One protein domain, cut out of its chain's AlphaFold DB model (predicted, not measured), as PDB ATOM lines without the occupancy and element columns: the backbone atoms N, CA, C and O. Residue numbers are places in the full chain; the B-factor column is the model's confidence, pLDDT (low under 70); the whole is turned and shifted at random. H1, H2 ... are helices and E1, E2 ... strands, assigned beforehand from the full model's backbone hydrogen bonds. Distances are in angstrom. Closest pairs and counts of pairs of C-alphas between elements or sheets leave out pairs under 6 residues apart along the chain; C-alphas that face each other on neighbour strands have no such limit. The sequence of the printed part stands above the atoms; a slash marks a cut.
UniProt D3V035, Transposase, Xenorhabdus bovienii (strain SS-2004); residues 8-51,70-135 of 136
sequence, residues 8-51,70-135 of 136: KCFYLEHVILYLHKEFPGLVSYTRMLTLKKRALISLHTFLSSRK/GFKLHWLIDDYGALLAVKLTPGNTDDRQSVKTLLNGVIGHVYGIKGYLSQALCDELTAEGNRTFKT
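AT A GLANCE: This is residues 8 to 51 and 70 to 135 of the 136 residues of the protein "Transposase" of Xenorhabdus bovienii (strain SS-2004) (UniProt D3V035). A twisted two-strand hairpin, E1 and E2, forms the middle, with the long helix H2 passing loosely on one side and the short helix H3 packed on the other. Beyond H3, H4 packs on the small strand pair E3 and E4, mainly at E4; H1 meets the beginning of H2, whose other end sticks out with residues 41 to 51. The printed part has 110 residues, mixed helices and strands in the order H1 H2 E1 E2 H3 E3 H4 E4; E1 and E2 are antiparallel, E3 and E4 parallel. It is compact, with a radius of gyration of the C-alphas of 14.9 A and spans of 43 by 30 by 24 A.

IN THESE COORDINATES: E1, residues 71 to 77, is 19.3 A long, and E2, residues 83 to 90, 21.0 A. H2, residues 29 to 49, is 30.6 A long, from (57.842, -33.837, -8.194) to (38.322, -44.259, 12.921). H1 is residues 8 to 18, H3 96 to 102, E3 108 to 111, H4 119 to 127 and E4 131 to 134, ending at (45.130, -29.122, -22.673).

HOW THE PARTS SIT: In the hairpin E1 and E2, N 74 and O 87 are 2.8 A apart. The closest C-alphas of E2 and H3 are those of Ala 85 and Leu 102, 5.7 A. H2 and E1 are near each other, with 6 pairs of C-alphas within 10 A. H1 and H2, a helical hairpin, only just touch, with 3 pairs within 8 A, through residue 29 of H2 alone; the closest are Tyr 11 and Tyr 29, 7.3 A. E3, H4 and E4 form a strand-helix-strand unit, two parallel neighbours joined through a helix, with a right-handed crossover; N 110 and O 132 are 3.0 A apart. Every O i to N i+4 pair is within hydrogen-bond range in H2 and H4, but 5 of 7 in H1 and 1 of 3 in H3, where 3 of 4 O i to N i+3 pairs are.

THE WHOLE: Residues 52 to 69 are not printed, and C-alphas 51 and 70 are 17.5 A apart. Of the links printed whole, none is long. The pLDDT is under 70 at residues 114, 129 to 130 and 134 to 135.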
ATOM      1  N   LYS A   8      54.239 -39.712 -13.527       86.00
ATOM      2  CA  LYS A   8      55.654 -39.352 -13.354       86.00
ATOM      3  C   LYS A   8      56.271 -38.894 -14.675       86.00
ATOM      4  O   LYS A   8      56.863 -37.823 -14.703       86.00
ATOM      5  N   CYS A   9      56.098 -39.670 -15.746       84.62
ATOM      6  CA  CYS A   9      56.572 -39.308 -17.083       84.62
ATOM      7  C   CYS A   9      55.894 -38.024 -17.564       84.62
ATOM      8  O   CYS A   9      56.578 -37.101 -17.979       84.62
ATOM      9  N   PHE A  10      54.567 -37.913 -17.420       84.75
ATOM     10  CA  PHE A  10      53.849 -36.679 -17.762       84.75
ATOM     11  C   PHE A  10      54.432 -35.452 -17.047       84.75
ATOM     12  O   PHE A  10      54.726 -34.436 -17.668       84.75
ATOM     13  N   TYR A  11      54.652 -35.563 -15.739       87.25
ATOM     14  CA  TYR A  11      55.141 -34.457 -14.932       87.25
ATOM     15  C   TYR A  11      56.573 -34.057 -15.296       87.25
ATOM     16  O   TYR A  11      56.847 -32.889 -15.551       87.25
ATOM     17  N   LEU A  12      57.489 -35.029 -15.321       88.25
ATOM     18  CA  LEU A  12      58.916 -34.769 -15.498       88.25
ATOM     19  C   LEU A  12      59.285 -34.435 -16.947       88.25
ATOM     20  O   LEU A  12      60.148 -33.595 -17.166       88.25
ATOM     21  N   GLU A  13      58.643 -35.082 -17.918       87.81
ATOM     22  CA  GLU A  13      59.031 -35.007 -19.332       87.81
ATOM     23  C   GLU A  13      58.131 -34.070 -20.149       87.81
ATOM     24  O   GLU A  13      58.459 -33.766 -21.294       87.81
ATOM     25  N   HIS A  14      56.995 -33.614 -19.604       86.00
ATOM     26  CA  HIS A  14      56.124 -32.646 -20.276       86.00
ATOM     27  C   HIS A  14      55.938 -31.365 -19.470       86.00
ATOM     28  O   HIS A  14      56.305 -30.287 -19.933       86.00
ATOM     29  N   VAL A  15      55.392 -31.479 -18.255       87.50
ATOM     30  CA  VAL A  15      54.993 -30.307 -17.460       87.50
ATOM     31  C   VAL A  15      56.205 -29.446 -17.110       87.50
ATOM     32  O   VAL A  15      56.209 -28.253 -17.400       87.50
ATOM     33  N   ILE A  16      57.257 -30.059 -16.558       86.50
ATOM     34  CA  ILE A  16      58.475 -29.334 -16.168       86.50
ATOM     35  C   ILE A  16      59.188 -28.717 -17.381       86.50
ATOM     36  O   ILE A  16      59.727 -27.620 -17.268       86.50
ATOM     37  N   LEU A  17      59.196 -29.400 -18.532       87.31
ATOM     38  CA  LEU A  17      59.971 -28.967 -19.701       87.31
ATOM     39  C   LEU A  17      59.251 -27.919 -20.558       87.31
ATOM     40  O   LEU A  17      59.893 -26.989 -21.036       87.31
ATOM     41  N   TYR A  18      57.936 -28.053 -20.754       87.12
ATOM     42  CA  TYR A  18      57.197 -27.255 -21.740       87.12
ATOM     43  C   TYR A  18      56.127 -26.345 -21.136       87.12
ATOM     44  O   TYR A  18      55.735 -25.370 -21.773       87.12
ATOM     45  N   LEU A  19      55.654 -26.622 -19.915       86.75
ATOM     46  CA  LEU A  19      54.509 -25.916 -19.327       86.75
ATOM     47  C   LEU A  19      54.887 -24.947 -18.200       86.75
ATOM     48  O   LEU A  19      54.006 -24.393 -17.559       86.75
ATOM     49  N   HIS A  20      56.171 -24.649 -17.988       84.31
ATOM     50  CA  HIS A  20      56.609 -23.746 -16.910       84.31
ATOM     51  C   HIS A  20      55.955 -22.347 -16.961       84.31
ATOM     52  O   HIS A  20      55.767 -21.711 -15.928       84.31
ATOM     53  N   LYS A  21      55.586 -21.852 -18.150       86.75
ATOM     54  CA  LYS A  21      54.866 -20.570 -18.292       86.75
ATOM     55  C   LYS A  21      53.426 -20.625 -17.770       86.75
ATOM     56  O   LYS A  21      52.909 -19.608 -17.331       86.75
ATOM     57  N   GLU A  22      52.798 -21.792 -17.845       85.38
ATOM     58  CA  GLU A  22      51.408 -22.026 -17.431       85.38
ATOM     59  C   GLU A  22      51.318 -22.379 -15.937       85.38
ATOM     60  O   GLU A  22      50.265 -22.223 -15.331       85.38
ATOM     61  N   PHE A  23      52.428 -22.830 -15.339       85.88
ATOM     62  CA  PHE A  23      52.536 -23.222 -13.933       85.88
ATOM     63  C   PHE A  23      53.660 -22.427 -13.239       85.88
ATOM     64  O   PHE A  23      54.717 -22.988 -12.935       85.88
ATOM     65  N   PRO A  24      53.492 -21.115 -12.994       87.25
ATOM     66  CA  PRO A  24      54.529 -20.299 -12.358       87.25
ATOM     67  C   PRO A  24      54.839 -20.747 -10.920       87.25
ATOM     68  O   PRO A  24      55.956 -20.543 -10.447       87.25
ATOM     69  N   GLY A  25      53.878 -21.377 -10.233       88.50
ATOM     70  CA  GLY A  25      54.032 -21.924  -8.886       88.50
ATOM     71  C   GLY A  25      54.495 -23.381  -8.815       88.50
ATOM     72  O   GLY A  25      54.495 -23.939  -7.717       88.50
ATOM     73  N   LEU A  26      54.859 -24.004  -9.948       90.25
ATOM     74  CA  LEU A  26      54.997 -25.459 -10.069       90.25
ATOM     75  C   LEU A  26      55.895 -26.075  -8.988       90.25
ATOM     76  O   LEU A  26      57.116 -25.900  -8.964       90.25
ATOM     77  N   VAL A  27      55.297 -26.891  -8.123       91.31
ATOM     78  CA  VAL A  27      56.046 -27.613  -7.089       91.31
ATOM     79  C   VAL A  27      56.977 -28.683  -7.675       91.31
ATOM     80  O   VAL A  27      56.764 -29.224  -8.758       91.31
ATOM     81  N   SER A  28      58.016 -29.085  -6.941       91.25
ATOM     82  CA  SER A  28      58.847 -30.217  -7.376       91.25
ATOM     83  C   SER A  28      58.059 -31.535  -7.375       91.25
ATOM     84  O   SER A  28      57.128 -31.727  -6.585       91.25
ATOM     85  N   TYR A  29      58.467 -32.506  -8.198       89.88
ATOM     86  CA  TYR A  29      57.842 -33.837  -8.194       89.88
ATOM     87  C   TYR A  29      57.906 -34.502  -6.805       89.88
ATOM     88  O   TYR A  29      56.947 -35.130  -6.356       89.88
ATOM     89  N   THR A  30      59.001 -34.306  -6.067       90.50
ATOM     90  CA  THR A  30      59.134 -34.780  -4.682       90.50
ATOM     91  C   THR A  30      58.107 -34.126  -3.757       90.50
ATOM     92  O   THR A  30      57.488 -34.808  -2.939       90.50
ATOM     93  N   ARG A  31      57.867 -32.816  -3.902       90.19
ATOM     94  CA  ARG A  31      56.829 -32.110  -3.142       90.19
ATOM     95  C   ARG A  31      55.437 -32.644  -3.484       90.19
ATOM     96  O   ARG A  31      54.668 -32.915  -2.562       90.19
ATOM     97  N   MET A  32      55.164 -32.893  -4.765       89.06
ATOM     98  CA  MET A  32      53.930 -33.522  -5.244       89.06
ATOM     99  C   MET A  32      53.706 -34.909  -4.615       89.06
ATOM    100  O   MET A  32      52.613 -35.211  -4.135       89.06
ATOM    101  N   LEU A  33      54.747 -35.747  -4.524       89.25
ATOM    102  CA  LEU A  33      54.663 -37.042  -3.835       89.25
ATOM    103  C   LEU A  33      54.335 -36.895  -2.346       89.25
ATOM    104  O   LEU A  33      53.518 -37.647  -1.815       89.25
ATOM    105  N   THR A  34      54.954 -35.931  -1.666       90.94
ATOM    106  CA  THR A  34      54.686 -35.668  -0.246       90.94
ATOM    107  C   THR A  34      53.245 -35.215  -0.015       90.94
ATOM    108  O   THR A  34      52.619 -35.656   0.946       90.94
ATOM    109  N   LEU A  35      52.689 -34.381  -0.897       89.06
ATOM    110  CA  LEU A  35      51.285 -33.959  -0.836       89.06
ATOM    111  C   LEU A  35      50.335 -35.151  -0.989       89.06
ATOM    112  O   LEU A  35      49.449 -35.343  -0.154       89.06
ATOM    113  N   LYS A  36      50.592 -36.019  -1.976       86.31
ATOM    114  CA  LYS A  36      49.825 -37.257  -2.170       86.31
ATOM    115  C   LYS A  36      49.871 -38.165  -0.937       86.31
ATOM    116  O   LYS A  36      48.842 -38.657  -0.483       86.31
ATOM    117  N   LYS A  37      51.052 -38.344  -0.340       89.19
ATOM    118  CA  LYS A  37      51.213 -39.128   0.896       89.19
ATOM    119  C   LYS A  37      50.415 -38.546   2.062       89.19
ATOM    120  O   LYS A  37      49.775 -39.305   2.780       89.19
ATOM    121  N   ARG A  38      50.410 -37.222   2.241       89.06
ATOM    122  CA  ARG A  38      49.633 -36.564   3.308       89.06
ATOM    123  C   ARG A  38      48.134 -36.825   3.162       89.06
ATOM    124  O   ARG A  38      47.503 -37.206   4.139       89.06
ATOM    125  N   ALA A  39      47.592 -36.700   1.951       85.31
ATOM    126  CA  ALA A  39      46.183 -37.001   1.692       85.31
ATOM    127  C   ALA A  39      45.837 -38.473   1.989       85.31
ATOM    128  O   ALA A  39      44.812 -38.754   2.608       85.31
ATOM    129  N   LEU A  40      46.719 -39.410   1.618       87.06
ATOM    130  CA  LEU A  40      46.543 -40.833   1.926       87.06
ATOM    131  C   LEU A  40      46.564 -41.122   3.428       87.06
ATOM    132  O   LEU A  40      45.776 -41.941   3.892       87.06
ATOM    133  N   ILE A  41      47.430 -40.449   4.191       90.56
ATOM    134  CA  ILE A  41      47.468 -40.591   5.651       90.56
ATOM    135  C   ILE A  41      46.138 -40.135   6.252       90.56
ATOM    136  O   ILE A  41      45.557 -40.882   7.034       90.56
ATOM    137  N   SER A  42      45.619 -38.972   5.847       89.00
ATOM    138  CA  SER A  42      44.321 -38.475   6.324       89.00
ATOM    139  C   SER A  42      43.161 -39.413   5.970       89.00
ATOM    140  O   SER A  42      42.273 -39.648   6.786       89.00
ATOM    141  N   LEU A  43      43.167 -39.992   4.765       88.19
ATOM    142  CA  LEU A  43      42.162 -40.980   4.370       88.19
ATOM    143  C   LEU A  43      42.275 -42.259   5.210       88.19
ATOM    144  O   LEU A  43      41.270 -42.793   5.673       88.19
ATOM    145  N   HIS A  44      43.497 -42.740   5.439       89.50
ATOM    146  CA  HIS A  44      43.750 -43.920   6.256       89.50
ATOM    147  C   HIS A  44      43.310 -43.722   7.711       89.50
ATOM    148  O   HIS A  44      42.708 -44.625   8.298       89.50
ATOM    149  N   THR A  45      43.596 -42.560   8.305       93.81
ATOM    150  CA  THR A  45      43.175 -42.249   9.677       93.81
ATOM    151  C   THR A  45      41.657 -42.148   9.775       93.81
ATOM    152  O   THR A  45      41.087 -42.730  10.696       93.81
ATOM    153  N   PHE A  46      40.993 -41.518   8.800       92.44
ATOM    154  CA  PHE A  46      39.532 -41.485   8.722       92.44
ATOM    155  C   PHE A  46      38.925 -42.890   8.608       92.44
ATOM    156  O   PHE A  46      38.074 -43.257   9.406       92.44
ATOM    157  N   LEU A  47      39.380 -43.722   7.670       90.50
ATOM    158  CA  LEU A  47      38.857 -45.087   7.538       90.50
ATOM    159  C   LEU A  47      39.132 -45.924   8.793       90.50
ATOM    160  O   LEU A  47      38.286 -46.708   9.219       90.50
ATOM    161  N   SER A  48      40.289 -45.722   9.425       92.25
ATOM    162  CA  SER A  48      40.622 -46.387  10.683       92.25
ATOM    163  C   SER A  48      39.719 -45.967  11.839       92.25
ATOM    164  O   SER A  48      39.411 -46.814  12.672       92.25
ATOM    165  N   SER A  49      39.254 -44.716  11.882       95.25
ATOM    166  CA  SER A  49      38.322 -44.259  12.921       95.25
ATOM    167  C   SER A  49      36.900 -44.804  12.748       95.25
ATOM    168  O   SER A  49      36.108 -44.750  13.683       95.25
ATOM    169  N   ARG A  50      36.570 -45.360  11.574       92.44
ATOM    170  CA  ARG A  50      35.264 -45.969  11.266       92.44
ATOM    171  C   ARG A  50      35.227 -47.487  11.467       92.44
ATOM    172  O   ARG A  50      34.215 -48.108  11.151       92.44
ATOM    173  N   LYS A  51      36.307 -48.096  11.964       91.25
ATOM    174  CA  LYS A  51      36.365 -49.539  12.238       91.25
ATOM    175  C   LYS A  51      35.361 -49.913  13.332       91.25
ATOM    176  O   LYS A  51      35.318 -49.272  14.376       91.25
ATOM    177  N   GLY A  70      38.499 -52.899  -5.664       76.12
ATOM    178  CA  GLY A  70      39.152 -51.844  -4.899       76.12
ATOM    179  C   GLY A  70      38.486 -50.492  -5.122       76.12
ATOM    180  O   GLY A  70      37.394 -50.389  -5.684       76.12
ATOM    181  N   PHE A  71      39.192 -49.435  -4.736       82.69
ATOM    182  CA  PHE A  71      38.819 -48.060  -5.038       82.69
ATOM    183  C   PHE A  71      39.923 -47.354  -5.828       82.69
ATOM    184  O   PHE A  71      41.111 -47.618  -5.644       82.69
ATOM    185  N   LYS A  72      39.529 -46.420  -6.690       84.25
ATOM    186  CA  LYS A  72      40.403 -45.415  -7.290       84.25
ATOM    187  C   LYS A  72      40.277 -44.124  -6.498       84.25
ATOM    188  O   LYS A  72      39.174 -43.678  -6.185       84.25
ATOM    189  N   LEU A  73      41.423 -43.528  -6.182       87.31
ATOM    190  CA  LEU A  73      41.502 -42.195  -5.602       87.31
ATOM    191  C   LEU A  73      41.891 -41.201  -6.695       87.31
ATOM    192  O   LEU A  73      42.995 -41.265  -7.246       87.31
ATOM    193  N   HIS A  74      40.982 -40.280  -6.980       87.88
ATOM    194  CA  HIS A  74      41.189 -39.164  -7.884       87.88
ATOM    195  C   HIS A  74      41.429 -37.891  -7.074       87.88
ATOM    196  O   HIS A  74      40.836 -37.688  -6.016       87.88
ATOM    197  N   TRP A  75      42.294 -37.032  -7.585       87.69
ATOM    198  CA  TRP A  75      42.815 -35.856  -6.903       87.69
ATOM    199  C   TRP A  75      43.073 -34.785  -7.945       87.69
ATOM    200  O   TRP A  75      43.695 -35.059  -8.972       87.69
ATOM    201  N   LEU A  76      42.611 -33.582  -7.644       89.19
ATOM    202  CA  LEU A  76      42.885 -32.378  -8.399       89.19
ATOM    203  C   LEU A  76      43.747 -31.466  -7.535       89.19
ATOM    204  O   LEU A  76      43.392 -31.180  -6.392       89.19
ATOM    205  N   ILE A  77      44.894 -31.063  -8.069       89.69
ATOM    206  CA  ILE A  77      45.902 -30.279  -7.358       89.69
ATOM    207  C   ILE A  77      46.292 -29.113  -8.268       89.69
ATOM    208  O   ILE A  77      46.456 -29.332  -9.470       89.69
ATOM    209  N   ASP A  78      46.410 -27.911  -7.710       89.69
ATOM    210  CA  ASP A  78      46.899 -26.742  -8.448       89.69
ATOM    211  C   ASP A  78      48.432 -26.742  -8.612       89.69
ATOM    212  O   ASP A  78      49.141 -27.659  -8.179       89.69
ATOM    213  N   ASP A  79      48.958 -25.713  -9.272       89.25
ATOM    214  CA  ASP A  79      50.385 -25.561  -9.544       89.25
ATOM    215  C   ASP A  79      51.220 -25.337  -8.272       89.25
ATOM    216  O   ASP A  79      52.335 -25.855  -8.179       89.25
ATOM    217  N   TYR A  80      50.648 -24.695  -7.250       90.69
ATOM    218  CA  TYR A  80      51.250 -24.499  -5.925       90.69
ATOM    219  C   TYR A  80      51.158 -25.734  -5.011       90.69
ATOM    220  O   TYR A  80      51.724 -25.761  -3.909       90.69
ATOM    221  N   GLY A  81      50.485 -26.794  -5.458       88.50
ATOM    222  CA  GLY A  81      50.323 -28.033  -4.710       88.50
ATOM    223  C   GLY A  81      49.157 -28.029  -3.713       88.50
ATOM    224  O   GLY A  81      49.107 -28.905  -2.842       88.50
ATOM    225  N   ALA A  82      48.229 -27.076  -3.799       89.44
ATOM    226  CA  ALA A  82      46.993 -27.102  -3.033       89.44
ATOM    227  C   ALA A  82      46.038 -28.162  -3.594       89.44
ATOM    228  O   ALA A  82      45.872 -28.316  -4.803       89.44
ATOM    229  N   LEU A  83      45.407 -28.921  -2.699       89.00
ATOM    230  CA  LEU A  83      44.432 -29.944  -3.061       89.00
ATOM    231  C   LEU A  83      43.071 -29.282  -3.289       89.00
ATOM    232  O   LEU A  83      42.428 -28.865  -2.330       89.00
ATOM    233  N   LEU A  84      42.641 -29.204  -4.547       89.81
ATOM    234  CA  LEU A  84      41.390 -28.559  -4.944       89.81
ATOM    235  C   LEU A  84      40.184 -29.489  -4.779       89.81
ATOM    236  O   LEU A  84      39.122 -29.061  -4.338       89.81
ATOM    237  N   ALA A  85      40.341 -30.768  -5.129       89.50
ATOM    238  CA  ALA A  85      39.268 -31.753  -5.033       89.50
ATOM    239  C   ALA A  85      39.807 -33.179  -4.883       89.50
ATOM    240  O   ALA A  85      40.899 -33.510  -5.353       89.50
ATOM    241  N   VAL A  86      39.002 -34.045  -4.266       88.50
ATOM    242  CA  VAL A  86      39.243 -35.490  -4.162       88.50
ATOM    243  C   VAL A  86      37.955 -36.235  -4.481       88.50
ATOM    244  O   VAL A  86      36.877 -35.828  -4.053       88.50
ATOM    245  N   LYS A  87      38.063 -37.357  -5.194       89.25
ATOM    246  CA  LYS A  87      36.945 -38.272  -5.438       89.25
ATOM    247  C   LYS A  87      37.399 -39.716  -5.272       89.25
ATOM    248  O   LYS A  87      38.452 -40.096  -5.777       89.25
ATOM    249  N   LEU A  88      36.594 -40.513  -4.578       88.75
ATOM    250  CA  LEU A  88      36.774 -41.957  -4.455       88.75
ATOM    251  C   LEU A  88      35.756 -42.654  -5.362       88.75
ATOM    252  O   LEU A  88      34.572 -42.318  -5.315       88.75
ATOM    253  N   THR A  89      36.192 -43.606  -6.182       88.56
ATOM    254  CA  THR A  89      35.293 -44.433  -7.006       88.56
ATOM    255  C   THR A  89      35.651 -45.908  -6.873       88.56
ATOM    256  O   THR A  89      36.777 -46.220  -6.488       88.56
ATOM    257  N   PRO A  90      34.752 -46.837  -7.227       88.25
ATOM    258  CA  PRO A  90      35.125 -48.229  -7.447       88.25
ATOM    259  C   PRO A  90      36.280 -48.386  -8.449       88.25
ATOM    260  O   PRO A  90      36.458 -47.584  -9.370       88.25
ATOM    261  N   GLY A  91      37.076 -49.440  -8.275       83.06
ATOM    262  CA  GLY A  91      38.272 -49.718  -9.075       83.06
ATOM    263  C   GLY A  91      37.992 -49.948 -10.561       83.06
ATOM    264  O   GLY A  91      38.838 -49.664 -11.405       83.06
ATOM    265  N   ASN A  92      36.791 -50.414 -10.892       83.19
ATOM    266  CA  ASN A  92      36.338 -50.659 -12.259       83.19
ATOM    267  C   ASN A  92      35.679 -49.435 -12.920       83.19
ATOM    268  O   ASN A  92      35.282 -49.519 -14.080       83.19
ATOM    269  N   THR A  93      35.544 -48.308 -12.212       84.44
ATOM    270  CA  THR A  93      34.956 -47.088 -12.776       84.44
ATOM    271  C   THR A  93      35.879 -46.487 -13.833       84.44
ATOM    272  O   THR A  93      37.093 -46.402 -13.632       84.44
ATOM    273  N   ASP A  94      35.308 -46.058 -14.958       83.94
ATOM    274  CA  ASP A  94      36.018 -45.299 -15.988       83.94
ATOM    275  C   ASP A  94      36.433 -43.923 -15.439       83.94
ATOM    276  O   ASP A  94      35.598 -43.178 -14.921       83.94
ATOM    277  N   ASP A  95      37.717 -43.572 -15.568       83.25
ATOM    278  CA  ASP A  95      38.289 -42.353 -14.980       83.25
ATOM    279  C   ASP A  95      37.562 -41.083 -15.458       83.25
ATOM    280  O   ASP A  95      37.426 -40.121 -14.697       83.25
ATOM    281  N   ARG A  96      36.999 -41.096 -16.674       83.62
ATOM    282  CA  ARG A  96      36.268 -39.970 -17.280       83.62
ATOM    283  C   ARG A  96      35.002 -39.595 -16.511       83.62
ATOM    284  O   ARG A  96      34.632 -38.424 -16.465       83.62
ATOM    285  N   GLN A  97      34.368 -40.553 -15.833       85.06
ATOM    286  CA  GLN A  97      33.169 -40.301 -15.020       85.06
ATOM    287  C   GLN A  97      33.478 -39.493 -13.749       85.06
ATOM    288  O   GLN A  97      32.592 -38.892 -13.135       85.06
ATOM    289  N   SER A  98      34.741 -39.469 -13.316       84.94
ATOM    290  CA  SER A  98      35.160 -38.698 -12.144       84.94
ATOM    291  C   SER A  98      35.373 -37.209 -12.454       84.94
ATOM    292  O   SER A  98      35.214 -36.378 -11.558       84.94
ATOM    293  N   VAL A  99      35.657 -36.873 -13.718       86.19
ATOM    294  CA  VAL A  99      36.170 -35.565 -14.159       86.19
ATOM    295  C   VAL A  99      35.190 -34.431 -13.887       86.19
ATOM    296  O   VAL A  99      35.563 -33.463 -13.237       86.19
ATOM    297  N   LYS A 100      33.922 -34.567 -14.294       84.00
ATOM    298  CA  LYS A 100      32.906 -33.515 -14.082       84.00
ATOM    299  C   LYS A 100      32.763 -33.135 -12.609       84.00
ATOM    300  O   LYS A 100      32.694 -31.961 -12.269       84.00
ATOM    301  N   THR A 101      32.771 -34.131 -11.721       86.50
ATOM    302  CA  THR A 101      32.689 -33.890 -10.275       86.50
ATOM    303  C   THR A 101      33.964 -33.250  -9.732       86.50
ATOM    304  O   THR A 101      33.871 -32.353  -8.905       86.50
ATOM    305  N   LEU A 102      35.141 -33.697 -10.182       87.62
ATOM    306  CA  LEU A 102      36.423 -33.139  -9.738       87.62
ATOM    307  C   LEU A 102      36.596 -31.678 -10.151       87.62
ATOM    308  O   LEU A 102      37.233 -30.921  -9.432       87.62
ATOM    309  N   LEU A 103      36.042 -31.299 -11.302       86.94
ATOM    310  CA  LEU A 103      36.184 -29.961 -11.873       86.94
ATOM    311  C   LEU A 103      35.041 -29.015 -11.508       86.94
ATOM    312  O   LEU A 103      35.033 -27.866 -11.954       86.94
ATOM    313  N   ASN A 104      34.079 -29.467 -10.706       85.69
ATOM    314  CA  ASN A 104      32.986 -28.613 -10.274       85.69
ATOM    315  C   ASN A 104      33.535 -27.394  -9.509       85.69
ATOM    316  O   ASN A 104      34.306 -27.548  -8.567       85.69
ATOM    317  N   GLY A 105      33.163 -26.186  -9.939       80.06
ATOM    318  CA  GLY A 105      33.666 -24.926  -9.374       80.06
ATOM    319  C   GLY A 105      35.104 -24.542  -9.754       80.06
ATOM    320  O   GLY A 105      35.559 -23.472  -9.363       80.06
ATOM    321  N   VAL A 106      35.820 -25.361 -10.533       83.94
ATOM    322  CA  VAL A 106      37.176 -25.040 -11.010       83.94
ATOM    323  C   VAL A 106      37.089 -24.233 -12.300       83.94
ATOM    324  O   VAL A 106      36.366 -24.618 -13.217       83.94
ATOM    325  N   ILE A 107      37.826 -23.126 -12.377       82.31
ATOM    326  CA  ILE A 107      37.878 -22.220 -13.532       82.31
ATOM    327  C   ILE A 107      39.316 -22.194 -14.059       82.31
ATOM    328  O   ILE A 107      40.260 -22.217 -13.270       82.31
ATOM    329  N   GLY A 108      39.484 -22.141 -15.384       82.31
ATOM    330  CA  GLY A 108      40.794 -22.012 -16.030       82.31
ATOM    331  C   GLY A 108      41.278 -23.271 -16.754       82.31
ATOM    332  O   GLY A 108      40.484 -24.050 -17.292       82.31
ATOM    333  N   HIS A 109      42.601 -23.438 -16.825       83.44
ATOM    334  CA  HIS A 109      43.237 -24.514 -17.582       83.44
ATOM    335  C   HIS A 109      43.350 -25.798 -16.764       83.44
ATOM    336  O   HIS A 109      43.869 -25.796 -15.649       83.44
ATOM    337  N   VAL A 110      42.921 -26.915 -17.350       84.25
ATOM    338  CA  VAL A 110      43.035 -28.240 -16.733       84.25
ATOM    339  C   VAL A 110      43.941 -29.122 -17.578       84.25
ATOM    340  O   VAL A 110      43.739 -29.283 -18.784       84.25
ATOM    341  N   TYR A 111      44.915 -29.734 -16.908       82.94
ATOM    342  CA  TYR A 111      45.870 -30.660 -17.499       82.94
ATOM    343  C   TYR A 111      45.682 -32.043 -16.887       82.94
ATOM    344  O   TYR A 111      45.596 -32.199 -15.669       82.94
ATOM    345  N   GLY A 112      45.628 -33.064 -17.737       78.50
ATOM    346  CA  GLY A 112      45.374 -34.433 -17.311       78.50
ATOM    347  C   GLY A 112      46.078 -35.442 -18.201       78.50
ATOM    348  O   GLY A 112      46.353 -35.194 -19.373       78.50
ATOM    349  N   ILE A 113      46.354 -36.617 -17.638       74.38
ATOM    350  CA  ILE A 113      46.821 -37.754 -18.433       74.38
ATOM    351  C   ILE A 113      45.698 -38.219 -19.368       74.38
ATOM    352  O   ILE A 113      44.520 -38.102 -19.037       74.38
ATOM    353  N   LYS A 114      46.064 -38.824 -20.502       68.56
ATOM    354  CA  LYS A 114      45.131 -39.256 -21.559       68.56
ATOM    355  C   LYS A 114      43.908 -40.046 -21.059       68.56
ATOM    356  O   LYS A 114      42.838 -39.932 -21.640       68.56
ATOM    357  N   GLY A 115      44.047 -40.822 -19.980       70.50
ATOM    358  CA  GLY A 115      42.935 -41.575 -19.379       70.50
ATOM    359  C   GLY A 115      41.792 -40.707 -18.831       70.50
ATOM    360  O   GLY A 115      40.666 -41.180 -18.751       70.50
ATOM    361  N   TYR A 116      42.054 -39.438 -18.506       70.69
ATOM    362  CA  TYR A 116      41.055 -38.504 -17.977       70.69
ATOM    363  C   TYR A 116      40.401 -37.640 -19.059       70.69
ATOM    364  O   TYR A 116      39.299 -37.156 -18.845       70.69
ATOM    365  N   LEU A 117      41.055 -37.427 -20.204       70.88
ATOM    366  CA  LEU A 117      40.656 -36.422 -21.193       70.88
ATOM    367  C   LEU A 117      40.450 -37.076 -22.564       70.88
ATOM    368  O   LEU A 117      41.359 -37.131 -23.390       70.88
ATOM    369  N   SER A 118      39.249 -37.613 -22.801       74.69
ATOM    370  CA  SER A 118      38.820 -37.966 -24.162       74.69
ATOM    371  C   SER A 118      38.397 -36.715 -24.922       74.69
ATOM    372  O   SER A 118      37.800 -35.837 -24.307       74.69
ATOM    373  N   GLN A 119      38.589 -36.683 -26.244       75.38
ATOM    374  CA  GLN A 119      38.216 -35.537 -27.083       75.38
ATOM    375  C   GLN A 119      36.780 -35.057 -26.823       75.38
ATOM    376  O   GLN A 119      36.587 -33.912 -26.449       75.38
ATOM    377  N   ALA A 120      35.806 -35.972 -26.855       79.06
ATOM    378  CA  ALA A 120      34.401 -35.648 -26.591       79.06
ATOM    379  C   ALA A 120      34.157 -35.005 -25.211       79.06
ATOM    380  O   ALA A 120      33.276 -34.168 -25.065       79.06
ATOM    381  N   LEU A 121      34.943 -35.385 -24.198       76.12
ATOM    382  CA  LEU A 121      34.842 -34.807 -22.857       76.12
ATOM    383  C   LEU A 121      35.482 -33.415 -22.803       76.12
ATOM    384  O   LEU A 121      34.965 -32.541 -22.118       76.12
ATOM    385  N   CYS A 122      36.587 -33.201 -23.523       77.00
ATOM    386  CA  CYS A 122      37.166 -31.870 -23.679       77.00
ATOM    387  C   CYS A 122      36.184 -30.935 -24.392       77.00
ATOM    388  O   CYS A 122      35.955 -29.833 -23.909       77.00
ATOM    389  N   ASP A 123      35.570 -31.395 -25.484       80.50
ATOM    390  CA  ASP A 123      34.619 -30.607 -26.272       80.50
ATOM    391  C   ASP A 123      33.395 -30.217 -25.428       80.50
ATOM    392  O   ASP A 123      33.010 -29.048 -25.388       80.50
ATOM    393  N   GLU A 124      32.831 -31.176 -24.684       79.94
ATOM    394  CA  GLU A 124      31.708 -30.939 -23.773       79.94
ATOM    395  C   GLU A 124      32.063 -29.917 -22.684       79.94
ATOM    396  O   GLU A 124      31.328 -28.958 -22.460       79.94
ATOM    397  N   LEU A 125      33.210 -30.086 -22.024       74.94
ATOM    398  CA  LEU A 125      33.605 -29.214 -20.920       74.94
ATOM    399  C   LEU A 125      34.076 -27.827 -21.388       74.94
ATOM    400  O   LEU A 125      34.015 -26.874 -20.612       74.94
ATOM    401  N   THR A 126      34.545 -27.692 -22.630       75.81
ATOM    402  CA  THR A 126      34.863 -26.393 -23.237       75.81
ATOM    403  C   THR A 126      33.601 -25.654 -23.683       75.81
ATOM    404  O   THR A 126      33.560 -24.428 -23.575       75.81
ATOM    405  N   ALA A 127      32.537 -26.363 -24.077       77.00
ATOM    406  CA  ALA A 127      31.236 -25.752 -24.368       77.00
ATOM    407  C   ALA A 127      30.589 -25.082 -23.136       77.00
ATOM    408  O   ALA A 127      29.819 -24.137 -23.287       77.00
ATOM    409  N   GLU A 128      30.949 -25.500 -21.915       75.69
ATOM    410  CA  GLU A 128      30.541 -24.833 -20.665       75.69
ATOM    411  C   GLU A 128      31.202 -23.447 -20.462       75.69
ATOM    412  O   GLU A 128      30.879 -22.742 -19.507       75.69
ATOM    413  N   GLY A 129      32.138 -23.039 -21.331       66.00
ATOM    414  CA  GLY A 129      32.667 -21.670 -21.445       66.00
ATOM    415  C   GLY A 129      33.672 -21.225 -20.373       66.00
ATOM    416  O   GLY A 129      34.402 -20.263 -20.587       66.00
ATOM    417  N   ASN A 130      33.769 -21.937 -19.247       68.62
ATOM    418  CA  ASN A 130      34.601 -21.535 -18.101       68.62
ATOM    419  C   ASN A 130      35.950 -22.275 -18.000       68.62
ATOM    420  O   ASN A 130      36.718 -22.042 -17.058       68.62
ATOM    421  N   ARG A 131      36.231 -23.217 -18.913       76.38
ATOM    422  CA  ARG A 131      37.386 -24.125 -18.823       76.38
ATOM    423  C   ARG A 131      37.980 -24.459 -20.185       76.38
ATOM    424  O   ARG A 131      37.271 -24.677 -21.165       76.38
ATOM    425  N   THR A 132      39.297 -24.610 -20.204       71.12
ATOM    426  CA  THR A 132      40.058 -25.056 -21.377       71.12
ATOM    427  C   THR A 132      40.918 -26.256 -21.010       71.12
ATOM    428  O   THR A 132      41.682 -26.211 -20.042       71.12
ATOM    429  N   PHE A 133      40.809 -27.326 -21.792       72.44
ATOM    430  CA  PHE A 133      41.528 -28.575 -21.556       72.44
ATOM    431  C   PHE A 133      42.724 -28.666 -22.485       72.44
ATOM    432  O   PHE A 133      42.584 -28.537 -23.699       72.44
ATOM    433  N   LYS A 134      43.901 -28.905 -21.910       67.31
ATOM    434  CA  LYS A 134      45.130 -29.122 -22.673       67.31
ATOM    435  C   LYS A 134      45.615 -30.542 -22.403       67.31
ATOM    436  O   LYS A 134      45.987 -30.889 -21.280       67.31
ATOM    437  N   THR A 135      45.576 -31.373 -23.437       62.00
ATOM    438  CA  THR A 135      46.277 -32.659 -23.456       62.00
ATOM    439  C   THR A 135      47.651 -32.470 -24.093       62.00
ATOM    440  O   THR A 135      47.761 -31.663 -25.018       62.00
TER     441      THR A 135